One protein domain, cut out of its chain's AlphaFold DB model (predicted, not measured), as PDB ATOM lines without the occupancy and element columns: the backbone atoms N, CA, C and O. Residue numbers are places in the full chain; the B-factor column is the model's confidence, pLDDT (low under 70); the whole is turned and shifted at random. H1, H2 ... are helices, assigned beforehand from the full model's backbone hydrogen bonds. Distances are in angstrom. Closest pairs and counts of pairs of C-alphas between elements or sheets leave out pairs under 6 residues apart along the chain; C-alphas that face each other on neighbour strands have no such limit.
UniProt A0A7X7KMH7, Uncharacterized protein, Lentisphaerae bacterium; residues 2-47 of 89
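What this domain is: This is residues 2 to 47 of the 89 residues of an uncharacterized protein of Lentisphaerae bacterium (UniProt A0A7X7KMH7). A lopsided helical hairpin: the short helix H1 lies side by side with the first part of the long helix H2, and residues 33 to 47, the rest of H2 and the tail after it, stick out alone. The printed part has 46 residues with two named helices, H1 then H2, and no named strand; the class is all helix. The whole is loose, a rod of 39 by 18 by 17 A, with a radius of gyration of the C-alphas of 12.9 A.

Where its parts are: H1, residues 8 to 17, begins at C-alpha 8 (-33.257, 2.268, -8.292) and is 14.2 A long from first to last C-alpha. H2, residues 22 to 42, is 30.2 A long and ends at C-alpha 42 (-32.539, 21.576, -22.375).

How they stand to each other: H1 and H2 form a helical hairpin across a tight link of 4 residues. They run opposite ways at a shallow tilt of 10 degrees. H2 touches H1 with residues 22 to 29 alone; the closest C-alphas, of Leu 11 and Ala 25, are 6.2 A apart. In H1 and H2 every O i to N i+4 pair is within hydrogen-bond range.

The domain as a whole: The C-alphas farthest apart, of Gly 18 and Pro 45, are 39.5 A apart. The printed part has no cut. The model's pLDDT is under 70 at residues 2 to 5 and 40 to 47.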
ATOM      1  N   PRO A   2     -28.720   3.384 -24.961       47.31
ATOM      2  CA  PRO A   2     -29.314   2.560 -23.909       47.31
ATOM      3  C   PRO A   2     -28.911   3.112 -22.528       47.31
ATOM      4  O   PRO A   2     -27.807   3.617 -22.359       47.31
ATOM      5  N   ASN A   3     -29.847   3.128 -21.576       59.31
ATOM      6  CA  ASN A   3     -29.629   3.659 -20.228       59.31
ATOM      7  C   ASN A   3     -28.715   2.705 -19.440       59.31
ATOM      8  O   ASN A   3     -29.204   1.758 -18.839       59.31
ATOM      9  N   ASP A   4     -27.411   2.979 -19.425       67.62
ATOM     10  CA  ASP A   4     -26.389   2.179 -18.721       67.62
ATOM     11  C   ASP A   4     -26.413   2.316 -17.182       67.62
ATOM     12  O   ASP A   4     -25.569   1.749 -16.491       67.62
ATOM     13  N   LEU A   5     -27.356   3.079 -16.616       66.38
ATOM     14  CA  LEU A   5     -27.450   3.268 -15.167       66.38
ATOM     15  C   LEU A   5     -28.473   2.288 -14.568       66.38
ATOM     16  O   LEU A   5     -29.649   2.367 -14.947       66.38
ATOM     17  N   PRO A   6     -28.072   1.427 -13.609       71.94
ATOM     18  CA  PRO A   6     -28.956   0.441 -12.986       71.94
ATOM     19  C   PRO A   6     -30.176   1.114 -12.356       71.94
ATOM     20  O   PRO A   6     -30.090   2.232 -11.827       71.94
ATOM     21  N   THR A   7     -31.340   0.478 -12.448       78.75
ATOM     22  CA  THR A   7     -32.586   1.038 -11.898       78.75
ATOM     23  C   THR A   7     -32.481   1.213 -10.374       78.75
ATOM     24  O   THR A   7     -31.625   0.596  -9.737       78.75
ATOM     25  N   PRO A   8     -33.287   2.093  -9.748       75.75
ATOM     26  CA  PRO A   8     -33.257   2.268  -8.292       75.75
ATOM     27  C   PRO A   8     -33.475   0.948  -7.539       75.75
ATOM     28  O   PRO A   8     -32.889   0.731  -6.480       75.75
ATOM     29  N   GLU A   9     -34.285   0.053  -8.105       79.31
ATOM     30  CA  GLU A   9     -34.548  -1.279  -7.569       79.31
ATOM     31  C   GLU A   9     -33.298  -2.166  -7.653       79.31
ATOM     32  O   GLU A   9     -32.905  -2.766  -6.653       79.31
ATOM     33  N   GLU A  10     -32.614  -2.179  -8.800       80.94
ATOM     34  CA  GLU A  10     -31.360  -2.918  -8.991       80.94
ATOM     35  C   GLU A  10     -30.238  -2.390  -8.089       80.94
ATOM     36  O   GLU A  10     -29.476  -3.176  -7.526       80.94
ATOM     37  N   LEU A  11     -30.148  -1.070  -7.897       80.00
ATOM     38  CA  LEU A  11     -29.223  -0.449  -6.945       80.00
ATOM     39  C   LEU A  11     -29.532  -0.869  -5.509       80.00
ATOM     40  O   LEU A  11     -28.618  -1.197  -4.754       80.00
ATOM     41  N   GLY A  12     -30.811  -0.908  -5.134       78.19
ATOM     42  CA  GLY A  12     -31.245  -1.378  -3.821       78.19
ATOM     43  C   GLY A  12     -30.889  -2.845  -3.574       78.19
ATOM     44  O   GLY A  12     -30.460  -3.198  -2.475       78.19
ATOM     45  N   GLU A  13     -31.018  -3.703  -4.586       83.38
ATOM     46  CA  GLU A  13     -30.599  -5.103  -4.491       83.38
ATOM     47  C   GLU A  13     -29.079  -5.265  -4.432       83.38
ATOM     48  O   GLU A  13     -28.584  -6.062  -3.637       83.38
ATOM     49  N   LYS A  14     -28.320  -4.500  -5.222       80.38
ATOM     50  CA  LYS A  14     -26.849  -4.490  -5.164       80.38
ATOM     51  C   LYS A  14     -26.338  -4.008  -3.805       80.38
ATOM     52  O   LYS A  14     -25.427  -4.612  -3.245       80.38
ATOM     53  N   LEU A  15     -26.986  -2.998  -3.222       78.56
ATOM     54  CA  LEU A  15     -26.669  -2.497  -1.884       78.56
ATOM     55  C   LEU A  15     -26.986  -3.531  -0.792       78.56
ATOM     56  O   LEU A  15     -26.202  -3.713   0.135       78.56
ATOM     57  N   LYS A  16     -28.113  -4.248  -0.906       80.31
ATOM     58  CA  LYS A  16     -28.478  -5.339   0.020       80.31
ATOM     59  C   LYS A  16     -27.534  -6.536  -0.077       80.31
ATOM     60  O   LYS A  16     -27.273  -7.176   0.937       80.31
ATOM     61  N   ARG A  17     -27.038  -6.834  -1.280       86.38
ATOM     62  CA  ARG A  17     -26.040  -7.884  -1.532       86.38
ATOM     63  C   ARG A  17     -24.621  -7.478  -1.122       86.38
ATOM     64  O   ARG A  17     -23.750  -8.339  -1.086       86.38
ATOM     65  N   GLY A  18     -24.392  -6.202  -0.800       83.38
ATOM     66  CA  GLY A  18     -23.061  -5.672  -0.495       83.38
ATOM     67  C   GLY A  18     -22.140  -5.591  -1.717       83.38
ATOM     68  O   GLY A  18     -20.933  -5.480  -1.552       83.38
ATOM     69  N   GLU A  19     -22.699  -5.659  -2.929       82.00
ATOM     70  CA  GLU A  19     -21.957  -5.538  -4.193       82.00
ATOM     71  C   GLU A  19     -21.540  -4.092  -4.482       82.00
ATOM     72  O   GLU A  19     -20.604  -3.865  -5.241       82.00
ATOM     73  N   ILE A  20     -22.246  -3.128  -3.887       80.19
ATOM     74  CA  ILE A  20     -21.935  -1.699  -3.947       80.19
ATOM     75  C   ILE A  20     -22.046  -1.091  -2.555       80.19
ATOM     76  O   ILE A  20     -22.825  -1.545  -1.709       80.19
ATOM     77  N   THR A  21     -21.289  -0.030  -2.333       83.69
ATOM     78  CA  THR A  21     -21.356   0.774  -1.113       83.69
ATOM     79  C   THR A  21     -22.544   1.743  -1.144       83.69
ATOM     80  O   THR A  21     -23.159   1.990  -2.186       83.69
ATOM     81  N   LYS A  22     -22.908   2.307   0.018       74.81
ATOM     82  CA  LYS A  22     -23.980   3.320   0.089       74.81
ATOM     83  C   LYS A  22     -23.596   4.565  -0.705       74.81
ATOM     84  O   LYS A  22     -24.454   5.184  -1.325       74.81
ATOM     85  N   GLU A  23     -22.317   4.899  -0.682       80.88
ATOM     86  CA  GLU A  23     -21.701   6.024  -1.364       80.88
ATOM     87  C   GLU A  23     -21.847   5.883  -2.886       80.88
ATOM     88  O   GLU A  23     -22.365   6.794  -3.530       80.88
ATOM     89  N   GLU A  24     -21.531   4.711  -3.442       74.62
ATOM     90  CA  GLU A  24     -21.722   4.419  -4.872       74.62
ATOM     91  C   GLU A  24     -23.201   4.444  -5.280       74.62
ATOM     92  O   GLU A  24     -23.556   4.958  -6.341       74.62
ATOM     93  N   ALA A  25     -24.105   3.947  -4.430       77.38
ATOM     94  CA  ALA A  25     -25.538   4.005  -4.710       77.38
ATOM     95  C   ALA A  25     -26.058   5.458  -4.762       77.38
ATOM     96  O   ALA A  25     -26.898   5.794  -5.602       77.38
ATOM     97  N   ILE A  26     -25.550   6.328  -3.884       79.38
ATOM     98  CA  ILE A  26     -25.872   7.761  -3.869       79.38
ATOM     99  C   ILE A  26     -25.310   8.452  -5.113       79.38
ATOM    100  O   ILE A  26     -26.004   9.275  -5.709       79.38
ATOM    101  N   GLU A  27     -24.092   8.113  -5.526       81.50
ATOM    102  CA  GLU A  27     -23.459   8.677  -6.717       81.50
ATOM    103  C   GLU A  27     -24.252   8.352  -7.988       81.50
ATOM    104  O   GLU A  27     -24.599   9.260  -8.746       81.50
ATOM    105  N   VAL A  28     -24.667   7.093  -8.164       81.81
ATOM    106  CA  VAL A  28     -25.484   6.678  -9.317       81.81
ATOM    107  C   VAL A  28     -26.849   7.382  -9.325       81.81
ATOM    108  O   VAL A  28     -27.329   7.822 -10.374       81.81
ATOM    109  N   MET A  29     -27.479   7.538  -8.157       77.50
ATOM    110  CA  MET A  29     -28.752   8.260  -8.035       77.50
ATOM    111  C   MET A  29     -28.596   9.765  -8.291       77.50
ATOM    112  O   MET A  29     -29.454  10.371  -8.935       77.50
ATOM    113  N   SER A  30     -27.493  10.359  -7.836       79.25
ATOM    114  CA  SER A  30     -27.134  11.755  -8.096       79.25
ATOM    115  C   SER A  30     -26.907  11.998  -9.586       79.25
ATOM    116  O   SER A  30     -27.420  12.967 -10.150       79.25
ATOM    117  N   GLU A  31     -26.214  11.083 -10.266       79.88
ATOM    118  CA  GLU A  31     -25.985  11.189 -11.701       79.88
ATOM    119  C   GLU A  31     -27.286  11.049 -12.502       79.88
ATOM    120  O   GLU A  31     -27.515  11.818 -13.442       79.88
ATOM    121  N   ARG A  32     -28.194  10.153 -12.089       75.75
ATOM    122  CA  ARG A  32     -29.542  10.068 -12.670       75.75
ATOM    123  C   ARG A  32     -30.318  11.373 -12.477       75.75
ATOM    124  O   ARG A  32     -30.822  11.918 -13.457       75.75
ATOM    125  N   ALA A  33     -30.358  11.910 -11.258       77.44
ATOM    126  CA  ALA A  33     -31.049  13.166 -10.966       77.44
ATOM    127  C   ALA A  33     -30.468  14.343 -11.769       77.44
ATOM    128  O   ALA A  33     -31.208  15.184 -12.277       77.44
ATOM    129  N   ARG A  34     -29.143  14.383 -11.948       76.31
ATOM    130  CA  ARG A  34     -28.466  15.387 -12.775       76.31
ATOM    131  C   ARG A  34     -28.843  15.255 -14.249       76.31
ATOM    132  O   ARG A  34     -29.094  16.271 -14.894       76.31
ATOM    133  N   ARG A  35     -28.908  14.032 -14.786       74.25
ATOM    134  CA  ARG A  35     -29.345  13.782 -16.171       74.25
ATOM    135  C   ARG A  35     -30.805  14.174 -16.377       74.25
ATOM    136  O   ARG A  35     -31.109  14.822 -17.373       74.25
ATOM    137  N   GLU A  36     -31.684  13.856 -15.432       73.12
ATOM    138  CA  GLU A  36     -33.096  14.257 -15.467       73.12
ATOM    139  C   GLU A  36     -33.265  15.781 -15.381       73.12
ATOM    140  O   GLU A  36     -34.009  16.364 -16.169       73.12
ATOM    141  N   ALA A  37     -32.521  16.447 -14.495       76.19
ATOM    142  CA  ALA A  37     -32.541  17.903 -14.369       76.19
ATOM    143  C   ALA A  37     -32.032  18.605 -15.639       76.19
ATOM    144  O   ALA A  37     -32.628  19.582 -16.088       76.19
ATOM    145  N   LEU A  38     -30.958  18.094 -16.252       75.00
ATOM    146  CA  LEU A  38     -30.429  18.621 -17.514       75.00
ATOM    147  C   LEU A  38     -31.376  18.353 -18.689       75.00
ATOM    148  O   LEU A  38     -31.568  19.235 -19.524       75.00
ATOM    149  N   ALA A  39     -32.008  17.180 -18.737       70.88
ATOM    150  CA  ALA A  39     -33.032  16.876 -19.730       70.88
ATOM    151  C   ALA A  39     -34.254  17.800 -19.587       70.88
ATOM    152  O   ALA A  39     -34.813  18.225 -20.592       70.88
ATOM    153  N   GLY A  40     -34.637  18.164 -18.361       68.44
ATOM    154  CA  GLY A  40     -35.690  19.150 -18.105       68.44
ATOM    155  C   GLY A  40     -35.300  20.591 -18.457       68.44
ATOM    156  O   GLY A  40     -36.173  21.385 -18.793       68.44
ATOM    157  N   LEU A  41     -34.006  20.927 -18.403       67.56
ATOM    158  CA  LEU A  41     -33.497  22.272 -18.694       67.56
ATOM    159  C   LEU A  41     -33.262  22.521 -20.194       67.56
ATOM    160  O   LEU A  41     -33.433  23.645 -20.657       67.56
ATOM    161  N   TYR A  42     -32.875  21.486 -20.944       64.94
ATOM    162  CA  TYR A  42     -32.539  21.576 -22.375       64.94
ATOM    163  C   TYR A  42     -33.497  20.805 -23.298       64.94
ATOM    164  O   TYR A  42     -33.327  20.825 -24.516       64.94
ATOM    165  N   GLY A  43     -34.496  20.114 -22.749       55.88
ATOM    166  CA  GLY A  43     -35.536  19.441 -23.521       55.88
ATOM    167  C   GLY A  43     -36.661  20.392 -23.952       55.88
ATOM    168  O   GLY A  43     -36.883  21.418 -23.306       55.88
ATOM    169  N   PRO A  44     -37.413  20.070 -25.025       58.53
ATOM    170  CA  PRO A  44     -38.683  20.742 -25.306       58.53
ATOM    171  C   PRO A  44     -39.578  20.658 -24.058       58.53
ATOM    172  O   PRO A  44     -39.508  19.648 -23.354       58.53
ATOM    173  N   PRO A  45     -40.379  21.698 -23.748       51.91
ATOM    174  CA  PRO A  45     -41.047  21.842 -22.457       51.91
ATOM    175  C   PRO A  45     -41.781  20.553 -22.094       51.91
ATOM    176  O   PRO A  45     -42.755  20.173 -22.745       51.91
ATOM    177  N   ALA A  46     -41.275  19.861 -21.075       55.25
ATOM    178  CA  ALA A  46     -41.837  18.605 -20.628       55.25
ATOM    179  C   ALA A  46     -43.227  18.883 -20.049       55.25
ATOM    180  O   ALA A  46     -43.372  19.351 -18.917       55.25
ATOM    181  N   THR A  47     -44.275  18.571 -20.815       52.41
ATOM    182  CA  THR A  47     -45.579  18.252 -20.234       52.41
ATOM    183  C   THR A  47     -45.319  17.192 -19.178       52.41
ATOM    184  O   THR A  47     -44.928  16.077 -19.504       52.41
TER     185      THR A  47